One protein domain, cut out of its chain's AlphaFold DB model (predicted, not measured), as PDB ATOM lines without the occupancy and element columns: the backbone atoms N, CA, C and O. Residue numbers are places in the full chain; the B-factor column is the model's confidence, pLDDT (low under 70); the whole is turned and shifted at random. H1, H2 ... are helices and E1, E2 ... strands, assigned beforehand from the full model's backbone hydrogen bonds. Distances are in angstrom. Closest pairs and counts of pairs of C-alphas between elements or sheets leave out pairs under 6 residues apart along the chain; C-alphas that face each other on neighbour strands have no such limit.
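What this domain is: This is residues 60 to 139 of the 139 residues of an uncharacterized protein of viral metagenome (UniProt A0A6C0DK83). A twisted sheet of four antiparallel strands forms a wall, with two helices over one face and the other face bare. H1 lies over E3 and E4, while H2 crosses over the E1 and E2 side, and residues 132 to 139, of which 132 to 137 belong to H2, stick out beyond the sheet. The printed part has 80 residues with four named strands and then two named helices, in the order E1 E2 E3 E4 H1 H2; the sheet's order is E1 - E2 - E3 - E4, and the class is mixed, helices and strands. The whole is only just compact, close to loose, with a radius of gyration of the C-alphas of 13.5 A and spans of 40 by 32 by 23 A.

How they stand to each other: Strands E1, residues 60 to 66, E2, residues 75 to 81, E3, residues 86 to 92, and E4, residues 102 to 108, form a meander, each strand the antiparallel neighbour of the one before. E1 and E2 form a hairpin at 166 degrees, with N 63 and O 78 2.8 A apart, within hydrogen-bond range. E2 and E3 form a hairpin at 163 degrees, with N 77 and O 89 2.9 A apart, within that range. E3 and E4 form a hairpin at 170 degrees, with N 88 and O 106 2.8 A apart, within that range. The edge strands E1 and E4 are apart. H1, residues 111 to 118, is on the sheet at a height of 8.5 A, over E3 and E4. It runs along the strands, but only just, at 29.9 degrees to E3 on the local plane; the closest C-alphas of H1 and E3 are those of Phe 111 and Tyr 86, 5.9 A apart. H2, residues 121 to 137, is on the same face at a height of 10.0 A, over E1 and only just over E2, across the strands at 79 degrees to E1 on the local plane. The closest C-alphas of H2 and E1 are those of Tyr 127 and Trp 64, 7.5 A apart. H1 and H2 are close but not clearly touching, at a steep tilt of 40 degrees, opposite ways; their closest C-alphas, those of Ile 115 and Tyr 124, are 7.1 A apart. In H1 and H2 every O i to N i+4 pair is within hydrogen-bond range.

Where its parts are: E1 begins at C-alpha 60 (23.132, -18.642, 15.572) and is 17.4 A long; E2 is 18.4 A long. E3 and E4 are each 20.5 A long, and E4 ends at C-alpha 108 (20.289, -4.681, 18.830). H1 is 10.2 A long. H2 is 24.6 A long and ends at C-alpha 137 (48.137, -16.731, 17.545).

The domain as a whole: The C-alphas farthest apart are those of Lys 99 and Ser 139, 44.1 A. The printed part has no cut and no long link. The mean pLDDT of the printed part is 73.4; residues under 70 include 96 to 101 and 130 to 139.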
ATOM      1  N   LYS A  60      22.508 -18.269  16.838       74.69
ATOM      2  CA  LYS A  60      23.132 -18.642  15.572       74.69
ATOM      3  C   LYS A  60      24.644 -18.764  15.728       74.69
ATOM      4  O   LYS A  60      25.244 -19.681  15.168       74.69
ATOM      5  N   GLU A  61      25.245 -17.823  16.452       73.88
ATOM      6  CA  GLU A  61      26.695 -17.691  16.570       73.88
ATOM      7  C   GLU A  61      27.096 -16.898  17.819       73.88
ATOM      8  O   GLU A  61      26.372 -15.998  18.250       73.88
ATOM      9  N   TYR A  62      28.274 -17.212  18.361       76.62
ATOM     10  CA  TYR A  62      28.954 -16.410  19.372       76.62
ATOM     11  C   TYR A  62      30.197 -15.761  18.765       76.62
ATOM     12  O   TYR A  62      30.969 -16.430  18.084       76.62
ATOM     13  N   TYR A  63      30.388 -14.477  19.052       75.25
ATOM     14  CA  TYR A  63      31.570 -13.702  18.664       75.25
ATOM     15  C   TYR A  63      32.566 -13.559  19.809       75.25
ATOM     16  O   TYR A  63      33.752 -13.379  19.573       75.25
ATOM     17  N   TRP A  64      32.081 -13.618  21.050       77.31
ATOM     18  CA  TRP A  64      32.924 -13.601  22.237       77.31
ATOM     19  C   TRP A  64      32.196 -14.285  23.389       77.31
ATOM     20  O   TRP A  64      31.014 -14.028  23.624       77.31
ATOM     21  N   ILE A  65      32.898 -15.158  24.103       79.00
ATOM     22  CA  ILE A  65      32.423 -15.774  25.339       79.00
ATOM     23  C   ILE A  65      33.547 -15.661  26.357       79.00
ATOM     24  O   ILE A  65      34.694 -15.976  26.057       79.00
ATOM     25  N   GLN A  66      33.200 -15.243  27.566       78.88
ATOM     26  CA  GLN A  66      34.097 -15.261  28.706       78.88
ATOM     27  C   GLN A  66      33.380 -15.908  29.883       78.88
ATOM     28  O   GLN A  66      32.296 -15.469  30.283       78.88
ATOM     29  N   GLU A  67      33.996 -16.937  30.453       76.88
ATOM     30  CA  GLU A  67      33.535 -17.506  31.710       76.88
ATOM     31  C   GLU A  67      33.803 -16.525  32.860       76.88
ATOM     32  O   GLU A  67      34.839 -15.864  32.913       76.88
ATOM     33  N   GLY A  68      32.836 -16.384  33.759       74.94
ATOM     34  CA  GLY A  68      32.966 -15.569  34.957       74.94
ATOM     35  C   GLY A  68      33.443 -16.384  36.152       74.94
ATOM     36  O   GLY A  68      33.320 -17.605  36.205       74.94
ATOM     37  N   ILE A  69      33.955 -15.665  37.144       82.75
ATOM     38  CA  ILE A  69      34.412 -16.196  38.424       82.75
ATOM     39  C   ILE A  69      33.681 -15.411  39.518       82.75
ATOM     40  O   ILE A  69      33.854 -14.187  39.591       82.75
ATOM     41  N   PRO A  70      32.880 -16.066  40.383       81.62
ATOM     42  CA  PRO A  70      32.179 -15.388  41.467       81.62
ATOM     43  C   PRO A  70      33.096 -14.476  42.290       81.62
ATOM     44  O   PRO A  70      34.189 -14.867  42.700       81.62
ATOM     45  N   GLY A  71      32.656 -13.240  42.512       81.75
ATOM     46  CA  GLY A  71      33.370 -12.230  43.291       81.75
ATOM     47  C   GLY A  71      34.575 -11.597  42.594       81.75
ATOM     48  O   GLY A  71      35.129 -10.646  43.139       81.75
ATOM     49  N   GLN A  72      34.968 -12.077  41.409       86.19
ATOM     50  CA  GLN A  72      36.169 -11.610  40.712       86.19
ATOM     51  C   GLN A  72      35.867 -11.088  39.309       86.19
ATOM     52  O   GLN A  72      36.239  -9.962  38.981       86.19
ATOM     53  N   GLN A  73      35.186 -11.883  38.483       85.12
ATOM     54  CA  GLN A  73      35.054 -11.618  37.054       85.12
ATOM     55  C   GLN A  73      33.639 -11.931  36.556       85.12
ATOM     56  O   GLN A  73      33.095 -12.985  36.882       85.12
ATOM     57  N   PRO A  74      33.019 -11.045  35.761       86.06
ATOM     58  CA  PRO A  74      31.719 -11.320  35.166       86.06
ATOM     59  C   PRO A  74      31.805 -12.339  34.024       86.06
ATOM     60  O   PRO A  74      32.814 -12.437  33.320       86.06
ATOM     61  N   TRP A  75      30.698 -13.041  33.802       84.94
ATOM     62  CA  TRP A  75      30.447 -13.779  32.570       84.94
ATOM     63  C   TRP A  75      30.080 -12.796  31.464       84.94
ATOM     64  O   TRP A  75      29.276 -11.885  31.690       84.94
ATOM     65  N   PHE A  76      30.602 -13.039  30.265       83.94
ATOM     66  CA  PHE A  76      30.218 -12.316  29.059       83.94
ATOM     67  C   PHE A  76      29.830 -13.281  27.944       83.94
ATOM     68  O   PHE A  76      30.472 -14.312  27.749       83.94
ATOM     69  N   ALA A  77      28.804 -12.919  27.181       83.69
ATOM     70  CA  ALA A  77      28.512 -13.552  25.905       83.69
ATOM     71  C   ALA A  77      28.032 -12.502  24.902       83.69
ATOM     72  O   ALA A  77      27.032 -11.825  25.125       83.69
ATOM     73  N   LEU A  78      28.740 -12.378  23.789       82.00
ATOM     74  CA  LEU A  78      28.374 -11.556  22.646       82.00
ATOM     75  C   LEU A  78      28.085 -12.485  21.476       82.00
ATOM     76  O   LEU A  78      28.905 -13.345  21.145       82.00
ATOM     77  N   GLY A  79      26.947 -12.310  20.822       80.19
ATOM     78  CA  GLY A  79      26.569 -13.195  19.735       80.19
ATOM     79  C   GLY A  79      25.455 -12.658  18.859       80.19
ATOM     80  O   GLY A  79      25.042 -11.501  18.948       80.19
ATOM     81  N   CYS A  80      24.987 -13.537  17.985       78.38
ATOM     82  CA  CYS A  80      23.912 -13.295  17.042       78.38
ATOM     83  C   CYS A  80      22.838 -14.366  17.217       78.38
ATOM     84  O   CYS A  80      23.129 -15.563  17.283       78.38
ATOM     85  N   LEU A  81      21.591 -13.926  17.283       79.81
ATOM     86  CA  LEU A  81      20.411 -14.761  17.154       79.81
ATOM     87  C   LEU A  81      20.040 -14.916  15.673       79.81
ATOM     88  O   LEU A  81      20.569 -14.244  14.785       79.81
ATOM     89  N   GLU A  82      19.093 -15.800  15.391       75.12
ATOM     90  CA  GLU A  82      18.365 -15.773  14.122       75.12
ATOM     91  C   GLU A  82      17.791 -14.372  13.822       75.12
ATOM     92  O   GLU A  82      17.628 -13.540  14.712       75.12
ATOM     93  N   GLU A  83      17.494 -14.097  12.548       74.81
ATOM     94  CA  GLU A  83      16.958 -12.798  12.091       74.81
ATOM     95  C   GLU A  83      17.929 -11.603  12.276       74.81
ATOM     96  O   GLU A  83      17.514 -10.447  12.259       74.81
ATOM     97  N   ASN A  84      19.241 -11.869  12.383       72.69
ATOM     98  CA  ASN A  84      20.307 -10.862  12.537       72.69
ATOM     99  C   ASN A  84      20.092  -9.934  13.745       72.69
ATOM    100  O   ASN A  84      20.370  -8.734  13.686       72.69
ATOM    101  N   LEU A  85      19.574 -10.491  14.840       79.00
ATOM    102  CA  LEU A  85      19.476  -9.789  16.108       79.00
ATOM    103  C   LEU A  85      20.694 -10.121  16.969       79.00
ATOM    104  O   LEU A  85      20.888 -11.262  17.377       79.00
ATOM    105  N   TYR A  86      21.519  -9.127  17.259       80.75
ATOM    106  CA  TYR A  86      22.703  -9.293  18.089       80.75
ATOM    107  C   TYR A  86      22.346  -9.178  19.564       80.75
ATOM    108  O   TYR A  86      21.442  -8.424  19.933       80.75
ATOM    109  N   PHE A  87      23.092  -9.883  20.411       83.62
ATOM    110  CA  PHE A  87      22.958  -9.788  21.858       83.62
ATOM    111  C   PHE A  87      24.312  -9.637  22.539       83.62
ATOM    112  O   PHE A  87      25.302 -10.223  22.104       83.62
ATOM    113  N   PHE A  88      24.324  -8.888  23.635       86.25
ATOM    114  CA  PHE A  88      25.400  -8.879  24.611       86.25
ATOM    115  C   PHE A  88      24.809  -9.213  25.978       86.25
ATOM    116  O   PHE A  88      23.866  -8.568  26.431       86.25
ATOM    117  N   TYR A  89      25.347 -10.241  26.614       85.25
ATOM    118  CA  TYR A  89      24.950 -10.723  27.923       85.25
ATOM    119  C   TYR A  89      26.108 -10.539  28.897       85.25
ATOM    120  O   TYR A  89      27.232 -10.955  28.612       85.25
ATOM    121  N   LYS A  90      25.820  -9.934  30.047       86.00
ATOM    122  CA  LYS A  90      26.731  -9.781  31.180       86.00
ATOM    123  C   LYS A  90      26.056 -10.357  32.409       86.00
ATOM    124  O   LYS A  90      24.905 -10.036  32.688       86.00
ATOM    125  N   ALA A  91      26.778 -11.166  33.164       83.00
ATOM    126  CA  ALA A  91      26.305 -11.632  34.454       83.00
ATOM    127  C   ALA A  91      27.423 -11.552  35.481       83.00
ATOM    128  O   ALA A  91      28.586 -11.780  35.158       83.00
ATOM    129  N   PHE A  92      27.082 -11.228  36.718       82.00
ATOM    130  CA  PHE A  92      28.026 -11.201  37.822       82.00
ATOM    131  C   PHE A  92      27.343 -11.683  39.093       82.00
ATOM    132  O   PHE A  92      26.174 -11.403  39.334       82.00
ATOM    133  N   THR A  93      28.084 -12.395  39.929       80.31
ATOM    134  CA  THR A  93      27.666 -12.692  41.295       80.31
ATOM    135  C   THR A  93      28.871 -12.596  42.212       80.31
ATOM    136  O   THR A  93      29.996 -12.864  41.795       80.31
ATOM    137  N   HIS A  94      28.640 -12.230  43.470       76.44
ATOM    138  CA  HIS A  94      29.664 -12.252  44.510       76.44
ATOM    139  C   HIS A  94      29.911 -13.648  45.095       76.44
ATOM    140  O   HIS A  94      31.016 -13.923  45.548       76.44
ATOM    141  N   SER A  95      28.897 -14.515  45.118       73.25
ATOM    142  CA  SER A  95      29.010 -15.868  45.681       73.25
ATOM    143  C   SER A  95      28.165 -16.847  44.879       73.25
ATOM    144  O   SER A  95      28.695 -17.721  44.201       73.25
ATOM    145  N   THR A  96      26.855 -16.647  44.896       67.06
ATOM    146  CA  THR A  96      25.869 -17.422  44.150       67.06
ATOM    147  C   THR A  96      24.820 -16.476  43.561       67.06
ATOM    148  O   THR A  96      24.605 -15.370  44.065       67.06
ATOM    149  N   PHE A  97      24.214 -16.826  42.425       64.12
ATOM    150  CA  PHE A  97      23.321 -15.905  41.700       64.12
ATOM    151  C   PHE A  97      22.053 -15.521  42.481       64.12
ATOM    152  O   PHE A  97      21.564 -14.405  42.338       64.12
ATOM    153  N   ASP A  98      21.577 -16.400  43.359       64.25
ATOM    154  CA  ASP A  98      20.474 -16.175  44.304       64.25
ATOM    155  C   ASP A  98      20.790 -15.114  45.376       64.25
ATOM    156  O   ASP A  98      19.878 -14.559  45.987       64.25
ATOM    157  N   LYS A  99      22.073 -14.801  45.602       58.31
ATOM    158  CA  LYS A  99      22.536 -13.858  46.629       58.31
ATOM    159  C   LYS A  99      23.333 -12.723  46.001       58.31
ATOM    160  O   LYS A  99      24.563 -12.713  46.029       58.31
ATOM    161  N   ASN A 100      22.605 -11.732  45.488       66.06
ATOM    162  CA  ASN A 100      23.153 -10.534  44.837       66.06
ATOM    163  C   ASN A 100      23.821 -10.821  43.484       66.06
ATOM    164  O   ASN A 100      24.810 -10.182  43.121       66.06
ATOM    165  N   GLY A 101      23.292 -11.797  42.744       69.38
ATOM    166  CA  GLY A 101      23.571 -11.920  41.323       69.38
ATOM    167  C   GLY A 101      22.902 -10.794  40.538       69.38
ATOM    168  O   GLY A 101      21.790 -10.367  40.847       69.38
ATOM    169  N   HIS A 102      23.581 -10.326  39.505       76.06
ATOM    170  CA  HIS A 102      23.076  -9.356  38.548       76.06
ATOM    171  C   HIS A 102      23.264  -9.928  37.144       76.06
ATOM    172  O   HIS A 102      24.262 -10.591  36.851       76.06
ATOM    173  N   MET A 103      22.266  -9.712  36.292       81.25
ATOM    174  CA  MET A 103      22.279 -10.158  34.906       81.25
ATOM    175  C   MET A 103      21.730  -9.065  34.014       81.25
ATOM    176  O   MET A 103      20.782  -8.359  34.354       81.25
ATOM    177  N   ASP A 104      22.330  -8.972  32.845       80.00
ATOM    178  CA  ASP A 104      22.206  -7.843  31.964       80.00
ATOM    179  C   ASP A 104      22.192  -8.359  30.518       80.00
ATOM    180  O   ASP A 104      23.169  -8.942  30.060       80.00
ATOM    181  N   LEU A 105      21.088  -8.153  29.794       82.31
ATOM    182  CA  LEU A 105      20.942  -8.526  28.385       82.31
ATOM    183  C   LEU A 105      20.642  -7.311  27.496       82.31
ATOM    184  O   LEU A 105      19.543  -6.753  27.543       82.31
ATOM    185  N   TRP A 106      21.603  -6.909  26.666       80.62
ATOM    186  CA  TRP A 106      21.402  -5.930  25.591       80.62
ATOM    187  C   TRP A 106      21.144  -6.650  24.281       80.62
ATOM    188  O   TRP A 106      21.788  -7.654  23.988       80.62
ATOM    189  N   VAL A 107      20.251  -6.094  23.470       79.19
ATOM    190  CA  VAL A 107      19.981  -6.582  22.121       79.19
ATOM    191  C   VAL A 107      19.902  -5.427  21.139       79.19
ATOM    192  O   VAL A 107      19.458  -4.335  21.488       79.19
ATOM    193  N   SER A 108      20.365  -5.659  19.915       73.94
ATOM    194  CA  SER A 108      20.289  -4.681  18.830       73.94
ATOM    195  C   SER A 108      20.375  -5.375  17.477       73.94
ATOM    196  O   SER A 108      21.080  -6.367  17.324       73.94
ATOM    197  N   HIS A 109      19.714  -4.827  16.460       75.69
ATOM    198  CA  HIS A 109      19.932  -5.239  15.067       75.69
ATOM    199  C   HIS A 109      21.272  -4.746  14.499       75.69
ATOM    200  O   HIS A 109      21.683  -5.151  13.414       75.69
ATOM    201  N   ARG A 110      21.970  -3.872  15.228       67.19
ATOM    202  CA  ARG A 110      23.281  -3.338  14.869       67.19
ATOM    203  C   ARG A 110      24.316  -3.790  15.889       67.19
ATOM    204  O   ARG A 110      24.313  -3.341  17.033       67.19
ATOM    205  N   PHE A 111      25.253  -4.619  15.442       73.38
ATOM    206  CA  PHE A 111      26.366  -5.089  16.269       73.38
ATOM    207  C   PHE A 111      27.171  -3.937  16.895       73.38
ATOM    208  O   PHE A 111      27.506  -3.985  18.076       73.38
ATOM    209  N   SER A 112      27.408  -2.859  16.136       64.81
ATOM    210  CA  SER A 112      28.133  -1.671  16.605       64.81
ATOM    211  C   SER A 112      27.509  -1.024  17.841       64.81
ATOM    212  O   SER A 112      28.234  -0.484  18.668       64.81
ATOM    213  N   ASP A 113      26.184  -1.096  17.990       67.31
ATOM    214  CA  ASP A 113      25.494  -0.457  19.115       67.31
ATOM    215  C   ASP A 113      25.760  -1.206  20.416       67.31
ATOM    216  O   ASP A 113      25.873  -0.589  21.473       67.31
ATOM    217  N   LEU A 114      25.923  -2.529  20.345       71.75
ATOM    218  CA  LEU A 114      26.319  -3.316  21.509       71.75
ATOM    219  C   LEU A 114      27.741  -2.959  21.938       71.75
ATOM    220  O   LEU A 114      27.986  -2.701  23.112       71.75
ATOM    221  N   ILE A 115      28.665  -2.865  20.985       72.94
ATOM    222  CA  ILE A 115      30.051  -2.504  21.290       72.94
ATOM    223  C   ILE A 115      30.141  -1.092  21.883       72.94
ATOM    224  O   ILE A 115      30.850  -0.880  22.861       72.94
ATOM    225  N   GLN A 116      29.413  -0.130  21.314       61.56
ATOM    226  CA  GLN A 116      29.527   1.277  21.696       61.56
ATOM    227  C   GLN A 116      28.751   1.635  22.969       61.56
ATOM    228  O   GLN A 116      29.199   2.499  23.723       61.56
ATOM    229  N   TYR A 117      27.586   1.018  23.193       67.25
ATOM    230  CA  TYR A 117      26.653   1.452  24.238       67.25
ATOM    231  C   TYR A 117      26.362   0.392  25.302       67.25
ATOM    232  O   TYR A 117      25.921   0.751  26.392       67.25
ATOM    233  N   ALA A 118      26.591  -0.894  25.018       71.88
ATOM    234  CA  ALA A 118      26.386  -1.955  26.003       71.88
ATOM    235  C   ALA A 118      27.656  -2.274  26.802       71.88
ATOM    236  O   ALA A 118      27.569  -2.681  27.961       71.88
ATOM    237  N   MET A 119      28.835  -2.092  26.203       77.38
ATOM    238  CA  MET A 119      30.111  -2.345  26.864       77.38
ATOM    239  C   MET A 119      30.619  -1.095  27.582       77.38
ATOM    240  O   MET A 119      30.808  -0.040  26.981       77.38
ATOM    241  N   ASP A 120      30.901  -1.227  28.879       77.62
ATOM    242  CA  ASP A 120      31.711  -0.238  29.586       77.62
ATOM    243  C   ASP A 120      33.175  -0.286  29.101       77.62
ATOM    244  O   ASP A 120      33.614  -1.236  28.448       77.62
ATOM    245  N   LYS A 121      33.960   0.748  29.429       70.44
ATOM    246  CA  LYS A 121      35.362   0.861  28.991       70.44
ATOM    247  C   LYS A 121      36.207  -0.361  29.369       70.44
ATOM    248  O   LYS A 121      37.089  -0.746  28.607       70.44
ATOM    249  N   PHE A 122      35.966  -0.949  30.540       80.38
ATOM    250  CA  PHE A 122      36.717  -2.113  31.003       80.38
ATOM    251  C   PHE A 122      36.386  -3.340  30.150       80.38
ATOM    252  O   PHE A 122      37.278  -3.950  29.573       80.38
ATOM    253  N   THR A 123      35.094  -3.618  29.991       81.44
ATOM    254  CA  THR A 123      34.553  -4.708  29.176       81.44
ATOM    255  C   THR A 123      35.019  -4.604  27.724       81.44
ATOM    256  O   THR A 123      35.456  -5.595  27.144       81.44
ATOM    257  N   TYR A 124      34.985  -3.398  27.149       74.56
ATOM    258  CA  TYR A 124      35.464  -3.139  25.792       74.56
ATOM    259  C   TYR A 124      36.962  -3.439  25.642       74.56
ATOM    260  O   TYR A 124      37.365  -4.093  24.685       74.56
ATOM    261  N   ASN A 125      37.791  -3.004  26.595       73.88
ATOM    262  CA  ASN A 125      39.224  -3.294  26.559       73.88
ATOM    263  C   ASN A 125      39.497  -4.800  26.639       73.88
ATOM    264  O   ASN A 125      40.339  -5.297  25.897       73.88
ATOM    265  N   THR A 126      38.764  -5.525  27.491       79.38
ATOM    266  CA  THR A 126      38.865  -6.987  27.577       79.38
ATOM    267  C   THR A 126      38.469  -7.656  26.261       79.38
ATOM    268  O   THR A 126      39.183  -8.538  25.793       79.38
ATOM    269  N   TYR A 127      37.385  -7.202  25.624       76.62
ATOM    270  CA  TYR A 127      36.962  -7.689  24.309       76.62
ATOM    271  C   TYR A 127      38.033  -7.461  23.230       76.62
ATOM    272  O   TYR A 127      38.383  -8.388  22.500       76.62
ATOM    273  N   ILE A 128      38.591  -6.247  23.140       75.56
ATOM    274  CA  ILE A 128      39.642  -5.929  22.162       75.56
ATOM    275  C   ILE A 128      40.907  -6.743  22.417       75.56
ATOM    276  O   ILE A 128      41.487  -7.254  21.465       75.56
ATOM    277  N   GLN A 129      41.329  -6.892  23.672       72.19
ATOM    278  CA  GLN A 129      42.497  -7.706  23.997       72.19
ATOM    279  C   GLN A 129      42.288  -9.161  23.566       72.19
ATOM    280  O   GLN A 129      43.098  -9.689  22.816       72.19
ATOM    281  N   TYR A 130      41.160  -9.763  23.949       65.75
ATOM    282  CA  TYR A 130      40.836 -11.145  23.602       65.75
ATOM    283  C   TYR A 130      40.824 -11.365  22.079       65.75
ATOM    284  O   TYR A 130      41.467 -12.273  21.565       65.75
ATOM    285  N   THR A 131      40.152 -10.476  21.343       63.59
ATOM    286  CA  THR A 131      40.091 -10.544  19.872       63.59
ATOM    287  C   THR A 131      41.424 -10.237  19.181       63.59
ATOM    288  O   THR A 131      41.667 -10.738  18.087       63.59
ATOM    289  N   SER A 132      42.302  -9.432  19.789       59.78
ATOM    290  CA  SER A 132      43.632  -9.127  19.235       59.78
ATOM    291  C   SER A 132      44.632 -10.252  19.484       59.78
ATOM    292  O   SER A 132      45.437 -10.557  18.607       59.78
ATOM    293  N   ASP A 133      44.567 -10.882  20.657       54.16
ATOM    294  CA  ASP A 133      45.436 -11.998  21.021       54.16
ATOM    295  C   ASP A 133      45.161 -13.205  20.105       54.16
ATOM    296  O   ASP A 133      46.107 -13.793  19.577       54.16
ATOM    297  N   GLU A 134      43.890 -13.488  19.788       49.09
ATOM    298  CA  GLU A 134      43.508 -14.523  18.809       49.09
ATOM    299  C   GLU A 134      44.061 -14.245  17.396       49.09
ATOM    300  O   GLU A 134      44.517 -15.162  16.714       49.09
ATOM    301  N   LEU A 135      44.110 -12.976  16.972       45.03
ATOM    302  CA  LEU A 135      44.692 -12.582  15.679       45.03
ATOM    303  C   LEU A 135      46.213 -12.782  15.614       45.03
ATOM    304  O   LEU A 135      46.757 -12.933  14.522       45.03
ATOM    305  N   SER A 136      46.897 -12.763  16.759       47.66
ATOM    306  CA  SER A 136      48.352 -12.945  16.849       47.66
ATOM    307  C   SER A 136      48.786 -14.406  16.999       47.66
ATOM    308  O   SER A 136      49.922 -14.745  16.678       47.66
ATOM    309  N   SER A 137      47.890 -15.285  17.454       45.41
ATOM    310  CA  SER A 137      48.137 -16.731  17.545       45.41
ATOM    311  C   SER A 137      47.951 -17.485  16.222       45.41
ATOM    312  O   SER A 137      48.376 -18.634  16.123       45.41
ATOM    313  N   ASP A 138      47.350 -16.838  15.219       43.81
ATOM    314  CA  ASP A 138      47.090 -17.386  13.878       43.81
ATOM    315  C   ASP A 138      48.119 -16.936  12.811       43.81
ATOM    316  O   ASP A 138      47.972 -17.264  11.628       43.81
ATOM    317  N   SER A 139      49.157 -16.187  13.211       40.91
ATOM    318  CA  SER A 139      50.273 -15.716  12.365       40.91
ATOM    319  C   SER A 139      51.574 -16.459  12.638       40.91
ATOM    320  O   SER A 139      52.273 -16.789  11.652       40.91
TER     321      SER A 139